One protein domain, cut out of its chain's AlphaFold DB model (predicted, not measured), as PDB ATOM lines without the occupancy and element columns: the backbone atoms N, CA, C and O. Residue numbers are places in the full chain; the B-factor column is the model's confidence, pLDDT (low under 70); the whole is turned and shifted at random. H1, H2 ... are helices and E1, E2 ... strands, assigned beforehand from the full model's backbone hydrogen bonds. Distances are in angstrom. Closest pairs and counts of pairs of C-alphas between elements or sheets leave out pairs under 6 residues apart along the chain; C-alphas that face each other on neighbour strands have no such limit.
ATOM      1  N   LEU A  58     128.639 123.270  92.647       98.12
ATOM      2  CA  LEU A  58     128.498 122.929  94.059       98.12
ATOM      3  C   LEU A  58     129.335 123.883  94.916       98.12
ATOM      4  O   LEU A  58     130.525 124.063  94.654       98.12
ATOM      5  N   ILE A  59     128.724 124.465  95.945       98.50
ATOM      6  CA  ILE A  59     129.402 125.288  96.951       98.50
ATOM      7  C   ILE A  59     129.212 124.640  98.316       98.50
ATOM      8  O   ILE A  59     128.094 124.528  98.809       98.50
ATOM      9  N   ASN A  60     130.318 124.219  98.919       98.31
ATOM     10  CA  ASN A  60     130.303 123.598 100.235       98.31
ATOM     11  C   ASN A  60     130.589 124.628 101.323       98.31
ATOM     12  O   ASN A  60     131.449 125.496 101.163       98.31
ATOM     13  N   HIS A  61     129.909 124.467 102.450       98.00
ATOM     14  CA  HIS A  61     130.073 125.280 103.648       98.00
ATOM     15  C   HIS A  61     130.442 124.375 104.811       98.00
ATOM     16  O   HIS A  61     129.994 123.232 104.909       98.00
ATOM     17  N   SER A  62     131.273 124.874 105.722       97.69
ATOM     18  CA  SER A  62     131.621 124.103 106.911       97.69
ATOM     19  C   SER A  62     130.401 123.949 107.815       97.69
ATOM     20  O   SER A  62     129.776 124.935 108.210       97.69
ATOM     21  N   ARG A  63     130.100 122.708 108.205       97.88
ATOM     22  CA  ARG A  63     129.111 122.440 109.252       97.88
ATOM     23  C   ARG A  63     129.568 123.109 110.556       97.88
ATOM     24  O   ARG A  63     130.692 122.840 110.991       97.88
ATOM     25  N   PRO A  64     128.732 123.934 111.210       97.56
ATOM     26  CA  PRO A  64     129.124 124.573 112.455       97.56
ATOM     27  C   PRO A  64     129.285 123.508 113.555       97.56
ATOM     28  O   PRO A  64     128.546 122.516 113.557       97.56
ATOM     29  N   PRO A  65     130.220 123.690 114.505       96.94
ATOM     30  CA  PRO A  65     130.516 122.716 115.557       96.94
ATOM     31  C   PRO A  65     129.467 122.744 116.688       96.94
ATOM     32  O   PRO A  65     129.806 122.767 117.865       96.94
ATOM     33  N   ILE A  66     128.181 122.767 116.328       95.75
ATOM     34  CA  ILE A  66     127.049 122.765 117.259       95.75
ATOM     35  C   ILE A  66     126.753 121.322 117.660       95.75
ATOM     36  O   ILE A  66     126.654 120.436 116.803       95.75
ATOM     37  N   GLN A  67     126.597 121.097 118.960       93.81
ATOM     38  CA  GLN A  67     126.209 119.812 119.523       93.81
ATOM     39  C   GLN A  67     125.185 120.023 120.628       93.81
ATOM     40  O   GLN A  67     125.215 121.024 121.337       93.81
ATOM     41  N   MET A  68     124.300 119.047 120.786       91.19
ATOM     42  CA  MET A  68     123.333 119.001 121.870       91.19
ATOM     43  C   MET A  68     123.702 117.854 122.804       91.19
ATOM     44  O   MET A  68     123.694 116.696 122.386       91.19
ATOM     45  N   ASP A  69     124.021 118.170 124.059       90.06
ATOM     46  CA  ASP A  69     124.193 117.149 125.089       90.06
ATOM     47  C   ASP A  69     122.830 116.747 125.656       90.06
ATOM     48  O   ASP A  69     122.069 117.566 126.170       90.06
ATOM     49  N   ILE A  70     122.529 115.459 125.553       89.31
ATOM     50  CA  ILE A  70     121.296 114.866 126.068       89.31
ATOM     51  C   ILE A  70     121.552 113.813 127.134       89.31
ATOM     52  O   ILE A  70     120.596 113.290 127.705       89.31
ATOM     53  N   ASN A  71     122.813 113.475 127.404       91.12
ATOM     54  CA  ASN A  71     123.150 112.335 128.251       91.12
ATOM     55  C   ASN A  71     122.593 112.515 129.663       91.12
ATOM     56  O   ASN A  71     122.071 111.569 130.247       91.12
ATOM     57  N   THR A  72     122.613 113.744 130.186       85.75
ATOM     58  CA  THR A  72     121.994 114.081 131.474       85.75
ATOM     59  C   THR A  72     120.515 113.705 131.516       85.75
ATOM     60  O   THR A  72     120.053 113.117 132.494       85.75
ATOM     61  N   LEU A  73     119.770 114.019 130.456       87.44
ATOM     62  CA  LEU A  73     118.342 113.740 130.380       87.44
ATOM     63  C   LEU A  73     118.108 112.237 130.180       87.44
ATOM     64  O   LEU A  73     117.292 111.652 130.892       87.44
ATOM     65  N   LEU A  74     118.874 111.597 129.292       92.31
ATOM     66  CA  LEU A  74     118.758 110.162 129.052       92.31
ATOM     67  C   LEU A  74     118.998 109.347 130.328       92.31
ATOM     68  O   LEU A  74     118.162 108.527 130.699       92.31
ATOM     69  N   ASN A  75     120.082 109.641 131.048       91.62
ATOM     70  CA  ASN A  75     120.434 108.958 132.291       91.62
ATOM     71  C   ASN A  75     119.383 109.177 133.383       91.62
ATOM     72  O   ASN A  75     119.022 108.241 134.095       91.62
ATOM     73  N   ARG A  76     118.855 110.402 133.502       89.12
ATOM     74  CA  ARG A  76     117.840 110.738 134.508       89.12
ATOM     75  C   ARG A  76     116.549 109.945 134.321       89.12
ATOM     76  O   ARG A  76     115.949 109.529 135.308       89.12
ATOM     77  N   PHE A  77     116.126 109.748 133.075       89.56
ATOM     78  CA  PHE A  77     114.857 109.092 132.751       89.56
ATOM     79  C   PHE A  77     115.022 107.655 132.254       89.56
ATOM     80  O   PHE A  77     114.050 107.069 131.789       89.56
ATOM     81  N   GLN A  78     116.229 107.090 132.394       93.12
ATOM     82  CA  GLN A  78     116.571 105.717 131.999       93.12
ATOM     83  C   GLN A  78     116.246 105.428 130.524       93.12
ATOM     84  O   GLN A  78     115.917 104.312 130.130       93.12
ATOM     85  N   CYS A  79     116.366 106.467 129.705       94.94
ATOM     86  CA  CYS A  79     116.195 106.405 128.270       94.94
ATOM     87  C   CYS A  79     117.459 105.884 127.594       94.94
ATOM     88  O   CYS A  79     118.577 106.196 128.005       94.94
ATOM     89  N   GLN A  80     117.282 105.156 126.500       95.06
ATOM     90  CA  GLN A  80     118.365 104.608 125.697       95.06
ATOM     91  C   GLN A  80     118.250 105.090 124.254       95.06
ATOM     92  O   GLN A  80     117.158 105.175 123.688       95.06
ATOM     93  N   GLN A  81     119.398 105.406 123.662       93.62
ATOM     94  CA  GLN A  81     119.487 105.665 122.231       93.62
ATOM     95  C   GLN A  81     119.296 104.353 121.468       93.62
ATOM     96  O   GLN A  81     119.791 103.308 121.894       93.62
ATOM     97  N   THR A  82     118.613 104.409 120.328       92.38
ATOM     98  CA  THR A  82     118.519 103.274 119.405       92.38
ATOM     99  C   THR A  82     119.355 103.543 118.153       92.38
ATOM    100  O   THR A  82     119.996 104.583 118.026       92.38
ATOM    101  N   GLN A  83     119.353 102.604 117.202       89.75
ATOM    102  CA  GLN A  83     119.910 102.844 115.863       89.75
ATOM    103  C   GLN A  83     119.082 103.861 115.057       89.75
ATOM    104  O   GLN A  83     119.542 104.370 114.038       89.75
ATOM    105  N   THR A  84     117.854 104.134 115.499       91.12
ATOM    106  CA  THR A  84     116.966 105.143 114.921       91.12
ATOM    107  C   THR A  84     116.982 106.407 115.779       91.12
ATOM    108  O   THR A  84     117.607 106.459 116.836       91.12
ATOM    109  N   GLN A  85     116.255 107.438 115.350       90.81
ATOM    110  CA  GLN A  85     116.073 108.636 116.168       90.81
ATOM    111  C   GLN A  85     115.135 108.400 117.359       90.81
ATOM    112  O   GLN A  85     115.155 109.194 118.291       90.81
ATOM    113  N   VAL A  86     114.355 107.316 117.381       95.50
ATOM    114  CA  VAL A  86     113.408 107.019 118.463       95.50
ATOM    115  C   VAL A  86     114.148 106.482 119.690       95.50
ATOM    116  O   VAL A  86     115.019 105.618 119.578       95.50
ATOM    117  N   LEU A  87     113.792 106.979 120.870       95.88
ATOM    118  CA  LEU A  87     114.325 106.533 122.154       95.88
ATOM    119  C   LEU A  87     113.576 105.305 122.689       95.88
ATOM    120  O   LEU A  87     112.356 105.200 122.549       95.88
ATOM    121  N   SER A  88     114.294 104.411 123.369       95.94
ATOM    122  CA  SER A  88     113.733 103.255 124.084       95.94
ATOM    123  C   SER A  88     113.887 103.394 125.602       95.94
ATOM    124  O   SER A  88     114.658 104.221 126.082       95.94
ATOM    125  N   GLY A  89     113.135 102.611 126.385       94.31
ATOM    126  CA  GLY A  89     113.212 102.625 127.858       94.31
ATOM    127  C   GLY A  89     112.570 103.844 128.541       94.31
ATOM    128  O   GLY A  89     112.573 103.939 129.761       94.31
ATOM    129  N   CYS A  90     111.971 104.757 127.771       94.56
ATOM    130  CA  CYS A  90     111.406 106.017 128.263       94.56
ATOM    131  C   CYS A  90     109.893 105.981 128.538       94.56
ATOM    132  O   CYS A  90     109.262 107.037 128.508       94.56
ATOM    133  N   ASP A  91     109.260 104.820 128.733       94.44
ATOM    134  CA  ASP A  91     107.787 104.725 128.706       94.44
ATOM    135  C   ASP A  91     107.084 105.609 129.737       94.44
ATOM    136  O   ASP A  91     106.050 106.212 129.433       94.44
ATOM    137  N   ASN A  92     107.679 105.757 130.923       91.94
ATOM    138  CA  ASN A  92     107.168 106.655 131.955       91.94
ATOM    139  C   ASN A  92     107.183 108.108 131.476       91.94
ATOM    140  O   ASN A  92     106.157 108.781 131.534       91.94
ATOM    141  N   LEU A  93     108.319 108.575 130.945       93.81
ATOM    142  CA  LEU A  93     108.453 109.935 130.428       93.81
ATOM    143  C   LEU A  93     107.520 110.168 129.236       93.81
ATOM    144  O   LEU A  93     106.813 111.170 129.185       93.81
ATOM    145  N   ARG A  94     107.487 109.220 128.298       95.81
ATOM    146  CA  ARG A  94     106.651 109.261 127.098       95.81
ATOM    147  C   ARG A  94     105.173 109.395 127.462       95.81
ATOM    148  O   ARG A  94     104.500 110.287 126.952       95.81
ATOM    149  N   THR A  95     104.693 108.563 128.386       95.06
ATOM    150  CA  THR A  95     103.301 108.585 128.859       95.06
ATOM    151  C   THR A  95     103.001 109.865 129.638       95.06
ATOM    152  O   THR A  95     102.006 110.529 129.356       95.06
ATOM    153  N   GLN A  96     103.881 110.260 130.565       94.50
ATOM    154  CA  GLN A  96     103.723 111.477 131.369       94.50
ATOM    155  C   GLN A  96     103.645 112.732 130.491       94.50
ATOM    156  O   GLN A  96     102.863 113.639 130.768       94.50
ATOM    157  N   MET A  97     104.454 112.785 129.433       95.56
ATOM    158  CA  MET A  97     104.496 113.900 128.493       95.56
ATOM    159  C   MET A  97     103.476 113.766 127.363       95.56
ATOM    160  O   MET A  97     103.455 114.632 126.497       95.56
ATOM    161  N   GLY A  98     102.646 112.717 127.336       95.38
ATOM    162  CA  GLY A  98     101.626 112.488 126.307       95.38
ATOM    163  C   GLY A  98     102.187 112.394 124.886       95.38
ATOM    164  O   GLY A  98     101.626 113.002 123.978       95.38
ATOM    165  N   CYS A  99     103.328 111.731 124.717       96.19
ATOM    166  CA  CYS A  99     103.986 111.534 123.428       96.19
ATOM    167  C   CYS A  99     103.677 110.139 122.880       96.19
ATOM    168  O   CYS A  99     103.656 109.163 123.632       96.19
ATOM    169  N   ASP A 100     103.529 110.019 121.566       96.50
ATOM    170  CA  ASP A 100     103.504 108.708 120.918       96.50
ATOM    171  C   ASP A 100     104.924 108.174 120.744       96.50
ATOM    172  O   ASP A 100     105.179 106.993 120.973       96.50
ATOM    173  N   GLN A 101     105.870 109.062 120.424       96.31
ATOM    174  CA  GLN A 101     107.299 108.760 120.366       96.31
ATOM    175  C   GLN A 101     108.127 109.888 120.983       96.31
ATOM    176  O   GLN A 101     107.747 111.060 120.948       96.31
ATOM    177  N   LEU A 102     109.272 109.518 121.550       96.88
ATOM    178  CA  LEU A 102     110.317 110.453 121.950       96.88
ATOM    179  C   LEU A 102     111.496 110.262 121.002       96.88
ATOM    180  O   LEU A 102     111.968 109.139 120.836       96.88
ATOM    181  N   GLU A 103     111.956 111.344 120.393       96.38
ATOM    182  CA  GLU A 103     113.052 111.346 119.433       96.38
ATOM    183  C   GLU A 103     114.262 112.118 119.962       96.38
ATOM    184  O   GLU A 103     114.146 113.128 120.667       96.38
ATOM    185  N   LEU A 104     115.441 111.641 119.572       95.06
ATOM    186  CA  LEU A 104     116.703 112.333 119.743       95.06
ATOM    187  C   LEU A 104     116.640 113.708 119.073       95.06
ATOM    188  O   LEU A 104     116.210 113.810 117.921       95.06
ATOM    189  N   PRO A 105     117.097 114.770 119.752       93.56
ATOM    190  CA  PRO A 105     117.171 116.066 119.120       93.56
ATOM    191  C   PRO A 105     118.193 116.074 117.987       93.56
ATOM    192  O   PRO A 105     119.204 115.368 118.021       93.56
ATOM    193  N   ASN A 106     117.964 116.936 116.997       93.75
ATOM    194  CA  ASN A 106     118.991 117.212 116.004       93.75
ATOM    195  C   ASN A 106     120.206 117.840 116.715       93.75
ATOM    196  O   ASN A 106     120.029 118.832 117.425       93.75
ATOM    197  N   PRO A 107     121.441 117.344 116.505       94.69
ATOM    198  CA  PRO A 107     122.631 117.929 117.124       94.69
ATOM    199  C   PRO A 107     122.794 119.433 116.860       94.69
ATOM    200  O   PRO A 107     123.347 120.143 117.693       94.69
ATOM    201  N   LEU A 108     122.277 119.933 115.728       97.06
ATOM    202  CA  LEU A 108     122.310 121.351 115.365       97.06
ATOM    203  C   LEU A 108     121.312 122.220 116.140       97.06
ATOM    204  O   LEU A 108     121.267 123.415 115.882       97.06
ATOM    205  N   TRP A 109     120.520 121.680 117.068       96.06
ATOM    206  CA  TRP A 109     119.662 122.477 117.955       96.06
ATOM    207  C   TRP A 109     120.416 123.062 119.158       96.06
ATOM    208  O   TRP A 109     119.883 123.908 119.865       96.06
ATOM    209  N   GLY A 110     121.665 122.645 119.388       96.38
ATOM    210  CA  GLY A 110     122.430 122.977 120.591       96.38
ATOM    211  C   GLY A 110     122.994 124.399 120.701       96.38
ATOM    212  O   GLY A 110     123.764 124.641 121.622       96.38
ATOM    213  N   ALA A 111     122.669 125.325 119.790       97.50
ATOM    214  CA  ALA A 111     123.137 126.715 119.870       97.50
ATOM    215  C   ALA A 111     122.049 127.716 120.291       97.50
ATOM    216  O   ALA A 111     122.312 128.917 120.296       97.50
ATOM    217  N   VAL A 112     120.841 127.253 120.642       96.81
ATOM    218  CA  VAL A 112     119.824 128.134 121.238       96.81
ATOM    219  C   VAL A 112     120.228 128.576 122.641       96.81
ATOM    220  O   VAL A 112     120.721 127.765 123.430       96.81
ATOM    221  N   THR A 113     119.985 129.844 122.969       96.75
ATOM    222  CA  THR A 113     120.222 130.404 124.298       96.75
ATOM    223  C   THR A 113     118.893 130.822 124.932       96.75
ATOM    224  O   THR A 113     118.091 131.500 124.298       96.75
ATOM    225  N   PRO A 114     118.620 130.447 126.193       95.31
ATOM    226  CA  PRO A 114     119.384 129.526 127.040       95.31
ATOM    227  C   PRO A 114     119.346 128.072 126.535       95.31
ATOM    228  O   PRO A 114     118.303 127.577 126.114       95.31
ATOM    229  N   LEU A 115     120.467 127.357 126.645       94.25
ATOM    230  CA  LEU A 115     120.552 125.951 126.253       94.25
ATOM    231  C   LEU A 115     119.963 125.050 127.347       94.25
ATOM    232  O   LEU A 115     120.616 124.766 128.353       94.25
ATOM    233  N   TYR A 116     118.731 124.586 127.145       93.31
ATOM    234  CA  TYR A 116     118.107 123.599 128.026       93.31
ATOM    235  C   TYR A 116     118.218 122.174 127.468       93.31
ATOM    236  O   TYR A 116     118.114 121.985 126.252       93.31
ATOM    237  N   PRO A 117     118.330 121.148 128.336       92.19
ATOM    238  CA  PRO A 117     118.132 119.764 127.925       92.19
ATOM    239  C   PRO A 117     116.734 119.589 127.327       92.19
ATOM    240  O   PRO A 117     115.734 119.924 127.974       92.19
ATOM    241  N   LEU A 118     116.662 119.060 126.104       93.88
ATOM    242  CA  LEU A 118     115.399 118.879 125.397       93.88
ATOM    243  C   LEU A 118     115.347 117.584 124.583       93.88
ATOM    244  O   LEU A 118     116.366 117.057 124.142       93.88
ATOM    245  N   ILE A 119     114.127 117.099 124.374       95.56
ATOM    246  CA  ILE A 119     113.781 115.955 123.524       95.56
ATOM    247  C   ILE A 119     112.624 116.359 122.607       95.56
ATOM    248  O   ILE A 119     111.759 117.151 122.998       95.56
ATOM    249  N   ALA A 120     112.580 115.792 121.400       96.19
ATOM    250  CA  ALA A 120     111.425 115.920 120.523       96.19
ATOM    251  C   ALA A 120     110.341 114.900 120.911       96.19
ATOM    252  O   ALA A 120     110.598 113.711 121.060       96.19
ATOM    253  N   CYS A 121     109.118 115.379 121.090       96.69
ATOM    254  CA  CYS A 121     107.933 114.589 121.383       96.69
ATOM    255  C   CYS A 121     107.046 114.585 120.145       96.69
ATOM    256  O   CYS A 121     106.503 115.627 119.760       96.69
ATOM    257  N   ILE A 122     106.927 113.417 119.522       96.00
ATOM    258  CA  ILE A 122     106.115 113.218 118.328       96.00
ATOM    259  C   ILE A 122     104.735 112.732 118.744       96.00
ATOM    260  O   ILE A 122     104.601 111.881 119.630       96.00
ATOM    261  N   ILE A 123     103.718 113.309 118.112       95.38
ATOM    262  CA  ILE A 123     102.315 113.020 118.370       95.38
ATOM    263  C   ILE A 123     101.634 112.662 117.046       95.38
ATOM    264  O   ILE A 123     101.676 113.448 116.094       95.38
ATOM    265  N   PHE A 124     100.973 111.508 117.019       93.44
ATOM    266  CA  PHE A 124     100.107 111.037 115.947       93.44
ATOM    267  C   PHE A 124      98.651 111.230 116.362       93.44
ATOM    268  O   PHE A 124      98.238 110.784 117.428       93.44
ATOM    269  N   GLN A 125      97.851 111.904 115.539       91.12
ATOM    270  CA  GLN A 125      96.445 112.160 115.874       91.12
ATOM    271  C   GLN A 125      95.486 111.817 114.743       91.12
ATOM    272  O   GLN A 125      95.855 111.660 113.589       91.12
ATOM    273  N   THR A 126      94.208 111.720 115.057       88.06
ATOM    274  CA  THR A 126      93.149 111.607 114.053       88.06
ATOM    275  C   THR A 126      92.127 112.722 114.263       88.06
ATOM    276  O   THR A 126      92.091 113.346 115.334       88.06
ATOM    277  N   PRO A 127      91.315 113.061 113.249       84.00
ATOM    278  CA  PRO A 127      90.181 113.954 113.455       84.00
ATOM    279  C   PRO A 127      89.281 113.447 114.601       84.00
ATOM    280  O   PRO A 127      89.077 112.237 114.709       84.00
ATOM    281  N   PRO A 128      88.748 114.333 115.469       86.00
ATOM    282  CA  PRO A 128      88.784 115.802 115.395       86.00
ATOM    283  C   PRO A 128      89.978 116.462 116.120       86.00
ATOM    284  O   PRO A 128      90.066 117.688 116.174       86.00
ATOM    285  N   VAL A 129      90.901 115.691 116.709       90.12
ATOM    286  CA  VAL A 129      92.012 116.241 117.517       90.12
ATOM    287  C   VAL A 129      92.980 117.065 116.664       90.12
ATOM    288  O   VAL A 129      93.460 118.105 117.115       90.12
ATOM    289  N   VAL A 130      93.200 116.642 115.416       89.25
ATOM    290  CA  VAL A 130      94.009 117.350 114.407       89.25
ATOM    291  C   VAL A 130      93.593 118.818 114.297       89.25
ATOM    292  O   VAL A 130      94.422 119.699 114.496       89.25
ATOM    293  N   GLU A 131      92.301 119.094 114.107       89.56
ATOM    294  CA  GLU A 131      91.801 120.466 113.943       89.56
ATOM    295  C   GLU A 131      92.049 121.328 115.186       89.56
ATOM    296  O   GLU A 131      92.303 122.529 115.096       89.56
ATOM    297  N   LYS A 132      91.960 120.727 116.379       92.12
ATOM    298  CA  LYS A 132      92.266 121.425 117.629       92.12
ATOM    299  C   LYS A 132      93.745 121.803 117.689       92.12
ATOM    300  O   LYS A 132      94.057 122.932 118.050       92.12
ATOM    301  N   MET A 133      94.641 120.884 117.335       91.94
ATOM    302  CA  MET A 133      96.084 121.132 117.352       91.94
ATOM    303  C   MET A 133      96.508 122.174 116.317       91.94
ATOM    304  O   MET A 133      97.325 123.035 116.631       91.94
ATOM    305  N   GLU A 134      95.908 122.158 115.127       90.31
ATOM    306  CA  GLU A 134      96.133 123.185 114.102       90.31
ATOM    307  C   GLU A 134      95.695 124.568 114.592       90.31
ATOM    308  O   GLU A 134      96.454 125.528 114.475       90.31
ATOM    309  N   ARG A 135      94.520 124.673 115.233       91.62
ATOM    310  CA  ARG A 135      94.066 125.933 115.856       91.62
ATOM    311  C   ARG A 135      94.978 126.408 116.985       91.62
ATOM    312  O   ARG A 135      95.099 127.609 117.199       91.62
ATOM    313  N   GLU A 136      95.597 125.487 117.719       92.25
ATOM    314  CA  GLU A 136      96.583 125.799 118.764       92.25
ATOM    315  C   GLU A 136      97.998 126.069 118.210       92.25
ATOM    316  O   GLU A 136      98.907 126.392 118.984       92.25
ATOM    317  N   GLY A 137      98.189 125.948 116.892       91.38
ATOM    318  CA  GLY A 137      99.440 126.248 116.202       91.38
ATOM    319  C   GLY A 137     100.545 125.217 116.425       91.38
ATOM    320  O   GLY A 137     101.718 125.590 116.429       91.38
ATOM    321  N   TYR A 138     100.205 123.945 116.661       92.75
ATOM    322  CA  TYR A 138     101.225 122.909 116.855       92.75
ATOM    323  C   TYR A 138     102.172 122.823 115.656       92.75
ATOM    324  O   TYR A 138     101.738 122.831 114.503       92.75
ATOM    325  N   MET A 139     103.470 122.691 115.930       92.25
ATOM    326  CA  MET A 139     104.476 122.529 114.880       92.25
ATOM    327  C   MET A 139     104.318 121.170 114.189       92.25
ATOM    328  O   MET A 139     104.142 120.136 114.837       92.25
ATOM    329  N   THR A 140     104.403 121.161 112.861       87.38
ATOM    330  CA  THR A 140     104.362 119.934 112.057       87.38
ATOM    331  C   THR A 140     105.764 119.346 111.912       87.38
ATOM    332  O   THR A 140     106.743 120.067 111.719       87.38
ATOM    333  N   GLN A 141     105.876 118.018 112.011       78.94
ATOM    334  CA  GLN A 141     107.162 117.324 111.858       78.94
ATOM    335  C   GLN A 141     107.572 117.215 110.383       78.94
ATOM    336  O   GLN A 141     108.743 117.359 110.040       78.94
ATOM    337  N   HIS A 142     106.596 116.955 109.510       78.25
ATOM    338  CA  HIS A 142     106.807 116.682 108.093       78.25
ATOM    339  C   HIS A 142     105.864 117.523 107.244       78.25
ATOM    340  O   HIS A 142     104.686 117.682 107.570       78.25
ATOM    341  N   GLN A 143     106.355 118.004 106.105       74.88
ATOM    342  CA  GLN A 143     105.478 118.648 105.138       74.88
ATOM    343  C   GLN A 143     104.470 117.647 104.570       74.88
ATOM    344  O   GLN A 143     104.840 116.580 104.083       74.88
ATOM    345  N   GLY A 144     103.195 118.027 104.606       73.00
ATOM    346  CA  GLY A 144     102.115 117.302 103.947       73.00
ATOM    347  C   GLY A 144     101.567 116.099 104.708       73.00
ATOM    348  O   GLY A 144     100.574 115.555 104.248       73.00
ATOM    349  N   LYS A 145     102.142 115.685 105.847       75.31
ATOM    350  CA  LYS A 145     101.545 114.644 106.698       75.31
ATOM    351  C   LYS A 145     100.555 115.283 107.678       75.31
ATOM    352  O   LYS A 145     100.994 115.699 108.757       75.31
ATOM    353  N   PRO A 146      99.246 115.380 107.353       69.12
ATOM    354  CA  PRO A 146      98.266 115.715 108.377       69.12
ATOM    355  C   PRO A 146      98.411 114.673 109.488       69.12
ATOM    356  O   PRO A 146      98.712 113.515 109.199       69.12
ATOM    357  N   SER A 147      98.270 115.100 110.741       84.19
ATOM    358  CA  SER A 147      98.389 114.253 111.937       84.19
ATOM    359  C   SER A 147      99.778 113.978 112.517       84.19
ATOM    360  O   SER A 147      99.837 113.261 113.511       84.19
ATOM    361  N   TYR A 148     100.867 114.526 111.971       90.81
ATOM    362  CA  TYR A 148     102.220 114.330 112.515       90.81
ATOM    363  C   TYR A 148     102.757 115.624 113.129       90.81
ATOM    364  O   TYR A 148     103.296 116.490 112.430       90.81
ATOM    365  N   TYR A 149     102.629 115.744 114.447       93.94
ATOM    366  CA  TYR A 149     103.016 116.945 115.185       93.94
ATOM    367  C   TYR A 149     104.266 116.717 116.020       93.94
ATOM    368  O   TYR A 149     104.482 115.633 116.560       93.94
ATOM    369  N   ARG A 150     105.058 117.777 116.167       95.00
ATOM    370  CA  ARG A 150     106.215 117.831 117.054       95.00
ATOM    371  C   ARG A 150     105.974 118.881 118.129       95.00
ATOM    372  O   ARG A 150     105.587 120.010 117.843       95.00
ATOM    373  N   ARG A 151     106.274 118.519 119.370       96.06
ATOM    374  CA  ARG A 151     106.504 119.463 120.467       96.06
ATOM    375  C   ARG A 151     107.822 119.141 121.155       96.06
ATOM    376  O   ARG A 151     108.374 118.062 120.955       96.06
ATOM    377  N   TYR A 152     108.314 120.044 121.983       96.81
ATOM    378  CA  TYR A 152     109.540 119.833 122.747       96.81
ATOM    379  C   TYR A 152     109.236 119.589 124.212       96.81
ATOM    380  O   TYR A 152     108.410 120.289 124.794       96.81
ATOM    381  N   VAL A 153     109.918 118.609 124.800       95.50
ATOM    382  CA  VAL A 153     109.957 118.394 126.247       95.50
ATOM    383  C   VAL A 153     111.256 118.996 126.748       95.50
ATOM    384  O   VAL A 153     112.328 118.517 126.386       95.50
ATOM    385  N   ILE A 154     111.156 120.039 127.564       94.50
ATOM    386  CA  ILE A 154     112.296 120.748 128.139       94.50
ATOM    387  C   ILE A 154     112.358 120.472 129.634       94.50
ATOM    388  O   ILE A 154     111.333 120.508 130.315       94.50
ATOM    389  N   TRP A 155     113.564 120.224 130.145       91.94
ATOM    390  CA  TRP A 155     113.820 120.144 131.580       91.94
ATOM    391  C   TRP A 155     114.411 121.460 132.088       91.94
ATOM    392  O   TRP A 155     115.551 121.801 131.772       91.94
ATOM    393  N   LYS A 156     113.631 122.199 132.878       91.19
ATOM    394  CA  LYS A 156     113.991 123.517 133.408       91.19
ATOM    395  C   LYS A 156     113.496 123.650 134.845       91.19
ATOM    396  O   LYS A 156     112.352 123.313 135.128       91.19
ATOM    397  N   ASP A 157     114.350 124.145 135.741       91.75
ATOM    398  CA  ASP A 157     114.006 124.408 137.148       91.75
ATOM    399  C   ASP A 157     113.343 123.196 137.834       91.75
ATOM    400  O   ASP A 157     112.310 123.305 138.496       91.75
ATOM    401  N   GLU A 158     113.922 122.013 137.596       90.25
ATOM    402  CA  GLU A 158     113.444 120.709 138.078       90.25
ATOM    403  C   GLU A 158     112.027 120.314 137.627       90.25
ATOM    404  O   GLU A 158     111.387 119.439 138.218       90.25
ATOM    405  N   LYS A 159     111.526 120.942 136.563       93.00
ATOM    406  CA  LYS A 159     110.199 120.694 136.011       93.00
ATOM    407  C   LYS A 159     110.265 120.473 134.510       93.00
ATOM    408  O   LYS A 159     111.144 120.969 133.805       93.00
ATOM    409  N   PHE A 160     109.279 119.731 134.022       93.38
ATOM    410  CA  PHE A 160     109.036 119.630 132.596       93.38
ATOM    411  C   PHE A 160     108.226 120.818 132.102       93.38
ATOM    412  O   PHE A 160     107.208 121.181 132.694       93.38
ATOM    413  N   GLN A 161     108.655 121.362 130.973       95.44
ATOM    414  CA  GLN A 161     107.903 122.324 130.191       95.44
ATOM    415  C   GLN A 161     107.713 121.771 128.779       95.44
ATOM    416  O   GLN A 161     108.643 121.229 128.184       95.44
ATOM    417  N   LEU A 162     106.501 121.915 128.247       96.19
ATOM    418  CA  LEU A 162     106.195 121.574 126.863       96.19
ATOM    419  C   LEU A 162     106.227 122.838 126.008       96.19
ATOM    420  O   LEU A 162     105.640 123.842 126.408       96.19
ATOM    421  N   LEU A 163     106.879 122.771 124.846       97.25
ATOM    422  CA  LEU A 163     106.780 123.794 123.801       97.25
ATOM    423  C   LEU A 163     106.095 123.205 122.576       97.25
ATOM    424  O   LEU A 163     106.682 122.385 121.869       97.25
ATOM    425  N   LYS A 164     104.849 123.592 122.333       96.06
ATOM    426  CA  LYS A 164     104.004 123.009 121.286       96.06
ATOM    427  C   LYS A 164     103.961 123.826 120.003       96.06
ATOM    428  O   LYS A 164     103.766 123.250 118.939       96.06
ATOM    429  N   ASN A 165     104.147 125.138 120.097       96.44
ATOM    430  CA  ASN A 165     103.973 126.059 118.980       96.44
ATOM    431  C   ASN A 165     105.103 127.091 118.890       96.44
ATOM    432  O   ASN A 165     105.957 127.195 119.774       96.44
ATOM    433  N   LEU A 166     105.094 127.849 117.792       96.06
ATOM    434  CA  LEU A 166     106.109 128.857 117.511       96.06
ATOM    435  C   LEU A 166     106.116 129.986 118.552       96.06
ATOM    436  O   LEU A 166     107.191 130.422 118.946       96.06
ATOM    437  N   ASP A 167     104.953 130.407 119.056       97.25
ATOM    438  CA  ASP A 167     104.862 131.467 120.069       97.25
ATOM    439  C   ASP A 167     105.544 131.072 121.387       97.25
ATOM    440  O   ASP A 167     106.160 131.897 122.062       97.25
ATOM    441  N   GLU A 168     105.412 129.811 121.802       97.75
ATOM    442  CA  GLU A 168     106.110 129.260 122.967       97.75
ATOM    443  C   GLU A 168     107.619 129.166 122.728       97.75
ATOM    444  O   GLU A 168     108.398 129.519 123.613       97.75
ATOM    445  N   LEU A 169     108.024 128.746 121.527       97.19
ATOM    446  CA  LEU A 169     109.427 128.670 121.126       97.19
ATOM    447  C   LEU A 169     110.081 130.061 121.107       97.19
ATOM    448  O   LEU A 169     111.146 130.258 121.684       97.19
ATOM    449  N   GLN A 170     109.410 131.038 120.493       97.94
ATOM    450  CA  GLN A 170     109.829 132.437 120.427       97.94
ATOM    451  C   GLN A 170     109.962 133.047 121.823       97.94
ATOM    452  O   GLN A 170     110.980 133.653 122.128       97.94
ATOM    453  N   ARG A 171     108.967 132.857 122.700       97.81
ATOM    454  CA  ARG A 171     109.021 133.381 124.074       97.81
ATOM    455  C   ARG A 171     110.181 132.826 124.894       97.81
ATOM    456  O   ARG A 171     110.595 133.493 125.837       97.81
ATOM    457  N   LEU A 172     110.648 131.614 124.592       97.38
ATOM    458  CA  LEU A 172     111.732 130.994 125.346       97.38
ATOM    459  C   LEU A 172     113.120 131.365 124.821       97.38
ATOM    460  O   LEU A 172     114.018 131.552 125.635       97.38
ATOM    461  N   PHE A 173     113.287 131.428 123.498       97.75
ATOM    462  CA  PHE A 173     114.603 131.538 122.859       97.75
ATOM    463  C   PHE A 173     114.873 132.887 122.185       97.75
ATOM    464  O   PHE A 173     115.950 133.070 121.642       97.75
ATOM    465  N   ALA A 174     113.925 133.828 122.173       97.75
ATOM    466  CA  ALA A 174     114.217 135.197 121.750       97.75
ATOM    467  C   ALA A 174     114.811 136.018 122.919       97.75
ATOM    468  O   ALA A 174     114.375 135.842 124.062       97.75
ATOM    469  N   PRO A 175     115.713 136.981 122.649       98.25
ATOM    470  CA  PRO A 175     116.211 137.392 121.330       98.25
ATOM    471  C   PRO A 175     117.201 136.398 120.698       98.25
ATOM    472  O   PRO A 175     117.827 135.615 121.393       98.25
ATOM    473  N   ILE A 176     117.319 136.447 119.367       98.50
ATOM    474  CA  ILE A 176     118.236 135.637 118.553       98.50
ATOM    475  C   ILE A 176     119.479 136.472 118.234       98.50
ATOM    476  O   ILE A 176     119.452 137.362 117.370       98.50
ATOM    477  N   ASP A 177     120.594 136.163 118.884       97.88
ATOM    478  CA  ASP A 177     121.759 137.050 118.939       97.88
ATOM    479  C   ASP A 177     122.942 136.577 118.087       97.88
ATOM    480  O   ASP A 177     123.834 137.371 117.776       97.88
ATOM    481  N   SER A 178     122.913 135.329 117.604       98.38
ATOM    482  CA  SER A 178     123.934 134.811 116.686       98.38
ATOM    483  C   SER A 178     123.391 134.025 115.485       98.38
ATOM    484  O   SER A 178     122.280 133.499 115.487       98.38
ATOM    485  N   ALA A 179     124.237 133.874 114.460       98.44
ATOM    486  CA  ALA A 179     123.950 133.049 113.284       98.44
ATOM    487  C   ALA A 179     123.735 131.562 113.630       98.44
ATOM    488  O   ALA A 179     122.910 130.888 113.013       98.44
ATOM    489  N   GLN A 180     124.475 131.043 114.614       98.56
ATOM    490  CA  GLN A 180     124.340 129.655 115.064       98.56
ATOM    491  C   GLN A 180     123.020 129.448 115.807       98.56
ATOM    492  O   GLN A 180     122.318 128.476 115.539       98.56
ATOM    493  N   GLU A 181     122.652 130.395 116.668       98.56
ATOM    494  CA  GLU A 181     121.362 130.398 117.352       98.56
ATOM    495  C   GLU A 181     120.200 130.474 116.362       98.56
ATOM    496  O   GLU A 181     119.257 129.693 116.463       98.56
ATOM    497  N   ALA A 182     120.303 131.334 115.343       98.62
ATOM    498  CA  ALA A 182     119.308 131.430 114.282       98.62
ATOM    499  C   ALA A 182     119.141 130.107 113.518       98.62
ATOM    500  O   ALA A 182     118.012 129.686 113.260       98.62
ATOM    501  N   LEU A 183     120.246 129.419 113.196       98.75
ATOM    502  CA  LEU A 183     120.210 128.094 112.576       98.75
ATOM    503  C   LEU A 183     119.510 127.069 113.477       98.75
ATOM    504  O   LEU A 183     118.610 126.367 113.013       98.75
ATOM    505  N   SER A 184     119.907 126.976 114.749       98.50
ATOM    506  CA  SER A 184     119.283 126.059 115.709       98.50
ATOM    507  C   SER A 184     117.789 126.336 115.854       98.50
ATOM    508  O   SER A 184     116.982 125.415 115.724       98.50
ATOM    509  N   TYR A 185     117.420 127.605 116.031       98.31
ATOM    510  CA  TYR A 185     116.040 128.054 116.162       98.31
ATOM    511  C   TYR A 185     115.207 127.708 114.922       98.31
ATOM    512  O   TYR A 185     114.138 127.114 115.051       98.31
ATOM    513  N   ALA A 186     115.707 127.987 113.714       98.25
ATOM    514  CA  ALA A 186     115.006 127.670 112.469       98.25
ATOM    515  C   ALA A 186     114.777 126.163 112.286       98.25
ATOM    516  O   ALA A 186     113.691 125.746 111.880       98.25
ATOM    517  N   LEU A 187     115.771 125.334 112.617       97.75
ATOM    518  CA  LEU A 187     115.655 123.874 112.547       97.75
ATOM    519  C   LEU A 187     114.687 123.303 113.592       97.75
ATOM    520  O   LEU A 187     114.169 122.204 113.404       97.75
ATOM    521  N   MET A 188     114.457 124.009 114.700       97.00
ATOM    522  CA  MET A 188     113.418 123.646 115.666       97.00
ATOM    523  C   MET A 188     112.034 124.110 115.189       97.00
ATOM    524  O   MET A 188     111.063 123.354 115.197       97.00
ATOM    525  N   ALA A 189     111.945 125.347 114.711       96.69
ATOM    526  CA  ALA A 189     110.701 125.995 114.312       96.69
ATOM    527  C   ALA A 189     110.077 125.430 113.023       96.69
ATOM    528  O   ALA A 189     108.902 125.672 112.757       96.69
ATOM    529  N   THR A 190     110.847 124.711 112.201       96.12
ATOM    530  CA  THR A 190     110.421 124.281 110.861       96.12
ATOM    531  C   THR A 190     110.659 122.785 110.623       96.12
ATOM    532  O   THR A 190     111.462 122.158 111.321       96.12
ATOM    533  N   PRO A 191     109.994 122.176 109.623       94.00
ATOM    534  CA  PRO A 191     110.291 120.808 109.194       94.00
ATOM    535  C   PRO A 191     111.508 120.728 108.251       94.00
ATOM    536  O   PRO A 191     111.773 119.673 107.674       94.00
ATOM    537  N   PHE A 192     112.215 121.839 108.023       96.88
ATOM    538  CA  PHE A 192     113.342 121.891 107.100       96.88
ATOM    539  C   PHE A 192     114.607 121.288 107.717       96.88
ATOM    540  O   PHE A 192     114.748 121.157 108.931       96.88
ATOM    541  N   GLN A 193     115.548 120.924 106.856       97.12
ATOM    542  CA  GLN A 193     116.780 120.249 107.235       97.12
ATOM    543  C   GLN A 193     117.991 121.025 106.734       97.12
ATOM    544  O   GLN A 193     117.963 121.615 105.654       97.12
ATOM    545  N   ALA A 194     119.069 120.996 107.511       98.31
ATOM    546  CA  ALA A 194     120.360 121.486 107.063       98.31
ATOM    547  C   ALA A 194     121.102 120.387 106.289       98.31
ATOM    548  O   ALA A 194     121.105 119.230 106.719       98.31
ATOM    549  N   GLN A 195     121.758 120.747 105.188       98.31
ATOM    550  CA  GLN A 195     122.584 119.837 104.392       98.31
ATOM    551  C   GLN A 195     123.999 120.401 104.275       98.31
ATOM    552  O   GLN A 195     124.176 121.578 103.990       98.31
ATOM    553  N   TYR A 196     124.997 119.561 104.538       98.38
ATOM    554  CA  TYR A 196     126.417 119.913 104.499       98.38
ATOM    555  C   TYR A 196     127.196 118.792 103.826       98.38
ATOM    556  O   TYR A 196     126.775 117.634 103.910       98.38
ATOM    557  N   ASN A 197     128.360 119.113 103.259       97.56
ATOM    558  CA  ASN A 197     129.205 118.172 102.526       97.56
ATOM    559  C   ASN A 197     128.421 117.464 101.414       97.56
ATOM    560  O   ASN A 197     128.569 116.255 101.213       97.56
ATOM    561  N   GLN A 198     127.535 118.196 100.738       97.75
ATOM    562  CA  GLN A 198     126.785 117.632  99.628       97.75
ATOM    563  C   GLN A 198     127.739 117.171  98.522       97.75
ATOM    564  O   GLN A 198     128.855 117.658  98.358       97.75
ATOM    565  N   THR A 199     127.274 116.215  97.729       97.62
ATOM    566  CA  THR A 199     127.956 115.759  96.518       97.62
ATOM    567  C   THR A 199     126.946 115.708  95.390       97.62
ATOM    568  O   THR A 199     125.794 115.328  95.609       97.62
ATOM    569  N   LEU A 200     127.366 116.050  94.175       97.38
ATOM    570  CA  LEU A 200     126.489 115.952  93.013       97.38
ATOM    571  C   LEU A 200     126.419 114.506  92.523       97.38
ATOM    572  O   LEU A 200     127.441 113.839  92.375       97.38
ATOM    573  N   ASN A 201     125.207 114.036  92.246       96.44
ATOM    574  CA  ASN A 201     124.961 112.737  91.649       96.44
ATOM    575  C   ASN A 201     124.592 112.939  90.173       96.44
ATOM    576  O   ASN A 201     123.521 113.476  89.896       96.44
ATOM    577  N   PRO A 202     125.409 112.476  89.211       95.69
ATOM    578  CA  PRO A 202     125.124 112.665  87.791       95.69
ATOM    579  C   PRO A 202     123.873 111.931  87.294       95.69
ATOM    580  O   PRO A 202     123.421 112.184  86.185       95.69
ATOM    581  N   LYS A 203     123.296 111.030  88.099       95.50
ATOM    582  CA  LYS A 203     122.013 110.386  87.793       95.50
ATOM    583  C   LYS A 203     120.810 111.253  88.169       95.50
ATOM    584  O   LYS A 203     119.696 110.932  87.766       95.50
ATOM    585  N   TYR A 204     121.008 112.305  88.963       96.06
ATOM    586  CA  TYR A 204     119.929 113.188  89.389       96.06
ATOM    587  C   TYR A 204     119.608 114.212  88.311       96.06
ATOM    588  O   TYR A 204     120.467 114.642  87.543       96.06
ATOM    589  N   ARG A 205     118.346 114.633  88.281       95.50
ATOM    590  CA  ARG A 205     117.891 115.730  87.434       95.50
ATOM    591  C   ARG A 205     117.897 117.012  88.265       95.50
ATOM    592  O   ARG A 205     117.177 117.106  89.258       95.50
ATOM    593  N   TYR A 206     118.715 117.979  87.859       96.31
ATOM    594  CA  TYR A 206     118.890 119.266  88.538       96.31
ATOM    595  C   TYR A 206     118.063 120.365  87.869       96.31
ATOM    596  O   TYR A 206     117.994 120.439  86.645       96.31
ATOM    597  N   TYR A 207     117.467 121.236  88.677       96.00
ATOM    598  CA  TYR A 207     116.607 122.346  88.241       96.00
ATOM    599  C   TYR A 207     117.200 123.724  88.557       96.00
ATOM    600  O   TYR A 207     116.571 124.755  88.322       96.00
ATOM    601  N   VAL A 208     118.418 123.738  89.095       95.62
ATOM    602  CA  VAL A 208     119.189 124.932  89.432       95.62
ATOM    603  C   VAL A 208     120.607 124.780  88.909       95.62
ATOM    604  O   VAL A 208     121.107 123.665  88.785       95.62
ATOM    605  N   ASN A 209     121.265 125.907  88.649       96.38
ATOM    606  CA  ASN A 209     122.658 125.932  88.194       96.38
ATOM    607  C   ASN A 209     123.663 125.949  89.357       96.38
ATOM    608  O   ASN A 209     124.863 125.822  89.127       96.38
ATOM    609  N   ARG A 210     123.185 126.118  90.596       97.19
ATOM    610  CA  ARG A 210     123.990 126.159  91.822       97.19
ATOM    611  C   ARG A 210     123.302 125.347  92.912       97.19
ATOM    612  O   ARG A 210     122.131 125.579  93.198       97.19
ATOM    613  N   ILE A 211     124.045 124.432  93.518       98.12
ATOM    614  CA  ILE A 211     123.699 123.740  94.760       98.12
ATOM    615  C   ILE A 211     124.666 124.233  95.824       98.12
ATOM    616  O   ILE A 211     125.864 124.355  95.571       98.12
ATOM    617  N   GLU A 212     124.152 124.544  97.003       98.31
ATOM    618  CA  GLU A 212     124.949 125.163  98.048       98.31
ATOM    619  C   GLU A 212     124.565 124.627  99.413       98.31
ATOM    620  O   GLU A 212     123.400 124.675  99.783       98.31
ATOM    621  N   ASP A 213     125.548 124.144 100.164       98.69
ATOM    622  CA  ASP A 213     125.346 123.717 101.546       98.69
ATOM    623  C   ASP A 213     124.631 124.778 102.386       98.69
ATOM    624  O   ASP A 213     124.655 125.980 102.109       98.69
ATOM    625  N   THR A 214     123.996 124.320 103.459       98.62
ATOM    626  CA  THR A 214     123.369 125.208 104.423       98.62
ATOM    627  C   THR A 214     124.359 126.259 104.904       98.62
ATOM    628  O   THR A 214     125.463 125.960 105.350       98.62
ATOM    629  N   GLN A 215     123.914 127.507 104.849       98.12
ATOM    630  CA  GLN A 215     124.654 128.667 105.314       98.12
ATOM    631  C   GLN A 215     123.709 129.634 106.010       98.12
ATOM    632  O   GLN A 215     122.496 129.614 105.770       98.12
ATOM    633  N   VAL A 216     124.282 130.492 106.850       98.44
ATOM    634  CA  VAL A 216     123.568 131.582 107.510       98.44
ATOM    635  C   VAL A 216     124.237 132.897 107.141       98.44
ATOM    636  O   VAL A 216     125.416 133.101 107.426       98.44
ATOM    637  N   VAL A 217     123.472 133.802 106.541       98.25
ATOM    638  CA  VAL A 217     123.880 135.179 106.271       98.25
ATOM    639  C   VAL A 217     123.234 136.071 107.323       98.25
ATOM    640  O   VAL A 217     122.016 136.070 107.478       98.25
ATOM    641  N   SER A 218     124.049 136.810 108.074       98.12
ATOM    642  CA  SER A 218     123.562 137.730 109.108       98.12
ATOM    643  C   SER A 218     123.401 139.136 108.545       98.12
ATOM    644  O   SER A 218     124.280 139.620 107.832       98.12
ATOM    645  N   THR A 219     122.316 139.805 108.918       96.75
ATOM    646  CA  THR A 219     122.100 141.235 108.686       96.75
ATOM    647  C   THR A 219     121.902 141.953 110.023       96.75
ATOM    648  O   THR A 219     121.831 141.330 111.090       96.75
ATOM    649  N   ASP A 220     121.766 143.278 109.983       95.50
ATOM    650  CA  ASP A 220     121.458 144.074 111.176       95.50
ATOM    651  C   ASP A 220     120.088 143.720 111.786       95.50
ATOM    652  O   ASP A 220     119.866 143.925 112.977       95.50
ATOM    653  N   LYS A 221     119.154 143.182 110.988       96.44
ATOM    654  CA  LYS A 221     117.750 142.972 111.390       96.44
ATOM    655  C   LYS A 221     117.365 141.507 111.553       96.44
ATOM    656  O   LYS A 221     116.438 141.195 112.304       96.44
ATOM    657  N   ASP A 222     118.044 140.619 110.845       98.31
ATOM    658  CA  ASP A 222     117.644 139.226 110.705       98.31
ATOM    659  C   ASP A 222     118.815 138.320 110.302       98.31
ATOM    660  O   ASP A 222     119.971 138.740 110.190       98.31
ATOM    661  N   TYR A 223     118.483 137.048 110.118       98.56
ATOM    662  CA  TYR A 223     119.341 136.009 109.584       98.56
ATOM    663  C   TYR A 223     118.628 135.318 108.438       98.56
ATOM    664  O   TYR A 223     117.474 134.912 108.580       98.56
ATOM    665  N   GLN A 224     119.335 135.128 107.333       98.25
ATOM    666  CA  GLN A 224     118.865 134.378 106.180       98.25
ATOM    667  C   GLN A 224     119.574 133.029 106.136       98.25
ATOM    668  O   GLN A 224     120.802 132.963 106.140       98.25
ATOM    669  N   ILE A 225     118.800 131.951 106.117       98.62
ATOM    670  CA  ILE A 225     119.281 130.588 106.312       98.62
ATOM    671  C   ILE A 225     118.843 129.749 105.117       98.62
ATOM    672  O   ILE A 225     117.648 129.621 104.844       98.62
ATOM    673  N   LEU A 226     119.806 129.159 104.414       98.56
ATOM    674  CA  LEU A 226     119.526 128.224 103.328       98.56
ATOM    675  C   LEU A 226     119.293 126.820 103.897       98.56
ATOM    676  O   LEU A 226     120.231 126.152 104.334       98.56
ATOM    677  N   LEU A 227     118.044 126.365 103.888       98.50
ATOM    678  CA  LEU A 227     117.651 125.025 104.321       98.50
ATOM    679  C   LEU A 227     117.060 124.220 103.164       98.50
ATOM    680  O   LEU A 227     116.853 124.718 102.058       98.50
ATOM    681  N   TYR A 228     116.779 122.954 103.443       98.00
ATOM    682  CA  TYR A 228     116.300 121.988 102.471       98.00
ATOM    683  C   TYR A 228     115.031 121.297 102.937       98.00
ATOM    684  O   TYR A 228     114.798 121.084 104.128       98.00
ATOM    685  N   THR A 229     114.222 120.885 101.972       96.69
ATOM    686  CA  THR A 229     113.077 120.009 102.201       96.69
ATOM    687  C   THR A 229     112.976 118.988 101.086       96.69
ATOM    688  O   THR A 229     113.178 119.322  99.918       96.69
ATOM    689  N   LYS A 230     112.656 117.743 101.433       95.38
ATOM    690  CA  LYS A 230     112.307 116.701 100.467       95.38
ATOM    691  C   LYS A 230     110.823 116.407 100.608       95.38
ATOM    692  O   LYS A 230     110.328 116.255 101.724       95.38
ATOM    693  N   ARG A 231     110.104 116.284  99.494       93.00
ATOM    694  CA  ARG A 231     108.728 115.777  99.537       93.00
ATOM    695  C   ARG A 231     108.767 114.307  99.956       93.00
ATOM    696  O   ARG A 231     109.181 113.460  99.178       93.00
ATOM    697  N   GLN A 232     108.323 113.999 101.170       90.50
ATOM    698  CA  GLN A 232     108.423 112.643 101.729       90.50
ATOM    699  C   GLN A 232     107.198 111.760 101.485       90.50
ATOM    700  O   GLN A 232     107.262 110.568 101.754       90.50
ATOM    701  N   ILE A 233     106.092 112.320 100.998       90.62
ATOM    702  CA  ILE A 233     104.829 111.598 100.817       90.62
ATOM    703  C   ILE A 233     104.149 111.952  99.499       90.62
ATOM    704  O   ILE A 233     104.492 112.947  98.852       90.62
ATOM    705  N   GLY A 234     103.139 111.160  99.158       90.31
ATOM    706  CA  GLY A 234     102.392 111.272  97.916       90.31
ATOM    707  C   GLY A 234     103.003 110.398  96.830       90.31
ATOM    708  O   GLY A 234     103.891 109.593  97.099       90.31
ATOM    709  N   CYS A 235     102.492 110.555  95.613       92.81
ATOM    710  CA  CYS A 235     102.994 109.863  94.433       92.81
ATOM    711  C   CYS A 235     103.742 110.832  93.512       92.81
ATOM    712  O   CYS A 235     103.368 112.003  93.391       92.81
ATOM    713  N   GLY A 236     104.769 110.328  92.833       93.25
ATOM    714  CA  GLY A 236     105.562 111.071  91.858       93.25
ATOM    715  C   GLY A 236     106.990 111.291  92.341       93.25
ATOM    716  O   GLY A 236     107.467 110.594  93.216       93.25
ATOM    717  N   SER A 237     107.673 112.302  91.817       90.62
ATOM    718  CA  SER A 237     109.136 112.388  91.874       90.62
ATOM    719  C   SER A 237     109.794 112.764  93.214       90.62
ATOM    720  O   SER A 237     111.004 112.879  93.262       90.62
ATOM    721  N   HIS A 238     109.058 112.954  94.316       94.50
ATOM    722  CA  HIS A 238     109.630 113.246  95.654       94.50
ATOM    723  C   HIS A 238     110.823 114.237  95.692       94.50
ATOM    724  O   HIS A 238     111.859 113.967  96.309       94.50
ATOM    725  N   PRO A 239     110.724 115.416  95.052       96.69
ATOM    726  CA  PRO A 239     111.898 116.243  94.829       96.69
ATOM    727  C   PRO A 239     112.467 116.869  96.106       96.69
ATOM    728  O   PRO A 239     111.750 117.099  97.086       96.69
ATOM    729  N   THR A 240     113.747 117.241  96.035       97.75
ATOM    730  CA  THR A 240     114.406 118.105  97.019       97.75
ATOM    731  C   THR A 240     114.338 119.561  96.566       97.75
ATOM    732  O   THR A 240     114.611 119.890  95.411       97.75
ATOM    733  N   SER A 241     113.959 120.447  97.481       97.81
ATOM    734  CA  SER A 241     113.891 121.892  97.278       97.81
ATOM    735  C   SER A 241     114.777 122.624  98.276       97.81
ATOM    736  O   SER A 241     114.907 122.191  99.422       97.81
ATOM    737  N   THR A 242     115.325 123.759  97.856       98.06
ATOM    738  CA  THR A 242     115.947 124.750  98.735       98.06
ATOM    739  C   THR A 242     114.890 125.718  99.257       98.06
ATOM    740  O   THR A 242     113.948 126.078  98.546       98.06
ATOM    741  N   VAL A 243     115.049 126.157 100.500       97.94
ATOM    742  CA  VAL A 243     114.163 127.102 101.179       97.94
ATOM    743  C   VAL A 243     115.016 128.165 101.853       97.94
ATOM    744  O   VAL A 243     115.900 127.837 102.643       97.94
ATOM    745  N   LEU A 244     114.740 129.433 101.553       97.94
ATOM    746  CA  LEU A 244     115.368 130.552 102.247       97.94
ATOM    747  C   LEU A 244     114.505 130.939 103.446       97.94
ATOM    748  O   LEU A 244     113.417 131.494 103.287       97.94
ATOM    749  N   VAL A 245     114.987 130.622 104.641       98.44
ATOM    750  CA  VAL A 245     114.319 130.935 105.903       98.44
ATOM    751  C   VAL A 245     114.898 132.219 106.471       98.44
ATOM    752  O   VAL A 245     116.107 132.336 106.632       98.44
ATOM    753  N   THR A 246     114.039 133.174 106.800       98.44
ATOM    754  CA  THR A 246     114.417 134.403 107.497       98.44
ATOM    755  C   THR A 246     113.988 134.308 108.953       98.44
ATOM    756  O   THR A 246     112.812 134.063 109.226       98.44
ATOM    757  N   VAL A 247     114.928 134.517 109.875       98.62
ATOM    758  CA  VAL A 247     114.688 134.603 111.322       98.62
ATOM    759  C   VAL A 247     115.049 136.007 111.786       98.62
ATOM    760  O   VAL A 247     116.197 136.425 111.663       98.62
ATOM    761  N   SER A 248     114.092 136.757 112.319       98.56
ATOM    762  CA  SER A 248     114.365 138.073 112.904       98.56
ATOM    763  C   SER A 248     115.000 137.952 114.293       98.56
ATOM    764  O   SER A 248     114.876 136.934 114.974       98.56
ATOM    765  N   ARG A 249     115.606 139.043 114.779       98.06
ATOM    766  CA  ARG A 249     116.178 139.110 116.141       98.06
ATOM    767  C   ARG A 249     115.173 138.817 117.255       98.06
ATOM    768  O   ARG A 249     115.558 138.341 118.309       98.06
ATOM    769  N   ASN A 250     113.884 139.081 117.045       98.25
ATOM    770  CA  ASN A 250     112.847 138.747 118.024       98.25
ATOM    771  C   ASN A 250     112.252 137.342 117.829       98.25
ATOM    772  O   ASN A 250     111.261 137.038 118.481       98.25
ATOM    773  N   GLY A 251     112.809 136.506 116.946       97.88
ATOM    774  CA  GLY A 251     112.378 135.121 116.722       97.88
ATOM    775  C   GLY A 251     111.159 134.956 115.808       97.88
ATOM    776  O   GLY A 251     110.570 133.881 115.776       97.88
ATOM    777  N   LEU A 252     110.756 135.985 115.054       98.06
ATOM    778  CA  LEU A 252     109.772 135.794 113.984       98.06
ATOM    779  C   LEU A 252     110.432 135.046 112.826       98.06
ATOM    780  O   LEU A 252     111.565 135.346 112.450       98.06
ATOM    781  N   ILE A 253     109.702 134.098 112.244       97.56
ATOM    782  CA  ILE A 253     110.185 133.273 111.138       97.56
ATOM    783  C   ILE A 253     109.326 133.474 109.894       97.56
ATOM    784  O   ILE A 253     108.106 133.607 109.973       97.56
ATOM    785  N   SER A 254     109.965 133.485 108.730       97.00
ATOM    786  CA  SER A 254     109.287 133.491 107.435       97.00
ATOM    787  C   SER A 254     110.115 132.741 106.399       97.00
ATOM    788  O   SER A 254     111.329 132.615 106.532       97.00
ATOM    789  N   TYR A 255     109.464 132.211 105.371       95.81
ATOM    790  CA  TYR A 255     110.124 131.499 104.275       95.81
ATOM    791  C   TYR A 255     109.301 131.679 102.993       95.81
ATOM    792  O   TYR A 255     108.597 130.770 102.561       95.81
ATOM    793  N   PRO A 256     109.323 132.883 102.393       85.56
ATOM    794  CA  PRO A 256     108.409 133.243 101.306       85.56
ATOM    795  C   PRO A 256     108.679 132.482  99.999       85.56
ATOM    796  O   PRO A 256     107.843 132.490  99.100       85.56
ATOM    797  N   SER A 257     109.842 131.839  99.869       85.62
ATOM    798  CA  SER A 257     110.262 131.179  98.637       85.62
ATOM    799  C   SER A 257     110.810 129.779  98.887       85.62
ATOM    800  O   SER A 257     111.691 129.580  99.728       85.62
ATOM    801  N   GLN A 258     110.356 128.842  98.062       95.00
ATOM    802  CA  GLN A 258     110.916 127.510  97.909       95.00
ATOM    803  C   GLN A 258     111.261 127.302  96.432       95.00
ATOM    804  O   GLN A 258     110.453 127.608  95.556       95.00
ATOM    805  N   GLN A 259     112.449 126.771  96.157       96.62
ATOM    806  CA  GLN A 259     112.912 126.495  94.801       96.62
ATOM    807  C   GLN A 259     113.225 125.012  94.648       96.62
ATOM    808  O   GLN A 259     113.929 124.422  95.462       96.62
ATOM    809  N   LEU A 260     112.702 124.406  93.584       97.00
ATOM    810  CA  LEU A 260     113.028 123.034  93.220       97.00
ATOM    811  C   LEU A 260     114.526 122.937  92.907       97.00
ATOM    812  O   LEU A 260     114.992 123.628  92.008       97.00
ATOM    813  N   ALA A 261     115.267 122.096  93.627       97.25
ATOM    814  CA  ALA A 261     116.715 121.988  93.465       97.25
ATOM    815  C   ALA A 261     117.074 120.804  92.568       97.25
ATOM    816  O   ALA A 261     117.678 120.967  91.508       97.25
ATOM    817  N   TYR A 262     116.666 119.603  92.970       97.31
ATOM    818  CA  TYR A 262     116.953 118.382  92.230       97.31
ATOM    819  C   TYR A 262     115.984 117.263  92.587       97.31
ATOM    820  O   TYR A 262     115.256 117.316  93.582       97.31
ATOM    821  N   VAL A 263     115.999 116.230  91.757       97.06
ATOM    822  CA  VAL A 263     115.197 115.033  91.943       97.06
ATOM    823  C   VAL A 263     115.960 113.789  91.521       97.06
ATOM    824  O   VAL A 263     116.749 113.849  90.576       97.06
ATOM    825  N   ASP A 264     115.719 112.677  92.212       96.62
ATOM    826  CA  ASP A 264     116.176 111.358  91.786       96.62
ATOM    827  C   ASP A 264     115.151 110.776  90.799       96.62
ATOM    828  O   ASP A 264     114.035 110.462  91.211       96.62
ATOM    829  N   PRO A 265     115.479 110.613  89.503       95.94
ATOM    830  CA  PRO A 265     114.548 110.032  88.541       95.94
ATOM    831  C   PRO A 265     114.109 108.605  88.891       95.94
ATOM    832  O   PRO A 265     113.067 108.167  88.409       95.94
ATOM    833  N   ALA A 266     114.856 107.877  89.732       95.69
ATOM    834  CA  ALA A 266     114.426 106.572  90.234       95.69
ATOM    835  C   ALA A 266     113.161 106.662  91.112       95.69
ATOM    836  O   ALA A 266     112.458 105.666  91.277       95.69
ATOM    837  N   GLU A 267     112.844 107.851  91.634       95.56
ATOM    838  CA  GLU A 267     111.658 108.121  92.445       95.56
ATOM    839  C   GLU A 267     110.480 108.671  91.614       95.56
ATOM    840  O   GLU A 267     109.415 108.866  92.184       95.56
ATOM    841  N   ASP A 268     110.595 108.877  90.287       94.06
ATOM    842  CA  ASP A 268     109.584 109.577  89.451       94.06
ATOM    843  C   ASP A 268     108.151 108.992  89.544       94.06
ATOM    844  O   ASP A 268     107.186 109.717  89.303       94.06
ATOM    845  N   ASN A 269     107.991 107.724  89.937       94.12
ATOM    846  CA  ASN A 269     106.693 107.053  90.117       94.12
ATOM    847  C   ASN A 269     106.557 106.361  91.483       94.12
ATOM    848  O   ASN A 269     105.754 105.439  91.638       94.12
ATOM    849  N   LEU A 270     107.367 106.759  92.466       95.25
ATOM    850  CA  LEU A 270     107.268 106.215  93.812       95.25
ATOM    851  C   LEU A 270     106.011 106.776  94.495       95.25
ATOM    852  O   LEU A 270     105.678 107.947  94.325       95.25
ATOM    853  N   CYS A 271     105.301 105.928  95.239       93.62
ATOM    854  CA  CYS A 271     104.202 106.328  96.112       93.62
ATOM    855  C   CYS A 271     104.585 106.006  97.556       93.62
ATOM    856  O   CYS A 271     104.811 104.843  97.893       93.62
ATOM    857  N   ILE A 272     104.653 107.036  98.400       90.19
ATOM    858  CA  ILE A 272     104.902 106.902  99.838       90.19
ATOM    859  C   ILE A 272     103.646 107.353 100.586       90.19
ATOM    860  O   ILE A 272     103.182 108.486 100.406       90.19
ATOM    861  N   HIS A 273     103.117 106.452 101.414       84.81
ATOM    862  CA  HIS A 273     101.924 106.649 102.239       84.81
ATOM    863  C   HIS A 273     102.298 106.941 103.697       84.81
ATOM    864  O   HIS A 273     103.281 106.346 104.196       84.81
TER     865      HIS A 273
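This is residues 58 to 273 of the 273 residues of an uncharacterized protein of Thioploca ingrica (UniProt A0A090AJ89). Two lobes stand side by side, each built on a twisted, antiparallel sheet of four strands, with H5 between them, packed on one face of the sheet E6 E7 E8 E9. Short helices H1 to H4 lie around the other sheet, E1 E2 E3 E4, and residues 58 to 70 run from beside E5 in one lobe to H1 in the other. The printed part has 216 residues with five named helices and nine named strands, in the order H1 H2 E1 E2 H3 E3 E4 H4 H5 E5 E6 E7 E8 E9; under half of the residues are in these elements, and the class is mixed. The whole is compact, with a radius of gyration of the C-alphas of 17.9 A and spans of 51 by 43 by 34 A.

Begin with E6, residues 216 to 218, E7, 222 to 230, E8, 240 to 248, and E9, 258 to 263: a meander, each strand the antiparallel neighbour of the one before. Within hydrogen-bond range you find N 217 and O 224, N 225 and O 245, and N 242 and O 259, each 2.8 A apart. H5, residues 179 to 189, is on one face of this sheet, making two layers, at a height over the sheet of 8.3 A; the closest C-alphas of H5 and E7 are Ala 182 and Tyr 223, 6.6 A. On the local plane it stands at 46 degrees to E7, slantwise to the strands. E5, residues 210 to 212, pairs with no named strand, but residues 58 to 59 pair parallel with 211 to 212. The second sheet runs E1, residues 101 to 103, E2, 118 to 124, E3, 148 to 156, and E4, 159 to 163; see N 103 and O 120, 2.8 A, N 121 and O 151, 2.8 A, and N 154 and O 161, 2.8 A. H2, residues 91 to 96, is on it, over none of its strands, with the C-alphas of Arg 94 and Leu 102 closest at 6.4 A. H1, residues 71 to 76, H3, 129 to 135, and H4, 166 to 173, only graze it. H4 and H5, a helical hairpin, only just touch, with 3 pairs of C-alphas within 8 A, the closest Leu 166 and Ala 189 at 6.3 A. In the five helices every O i to N i+4 pair is within hydrogen-bond range.

Find C-alpha 71, where H1 begins, at (123.150, 112.335, 128.251). E7 runs 25.3 A from C-alpha 222 at (117.644, 139.226, 110.705); E8 measures 25.5 A, E3 25.7 A, E2 19.6 A and H5 15.0 A. E9 ends at C-alpha 263, (115.197, 115.033, 91.943).

The two C-alphas farthest apart, Glu 158 and Pro 202, are 52.2 A apart. The printed part has no cut. The links H1 to H2, E1 to E2, H3 to E3 and H5 to E5 are long. Mean pLDDT of the printed part is 94.5, and residue 146 is under 70.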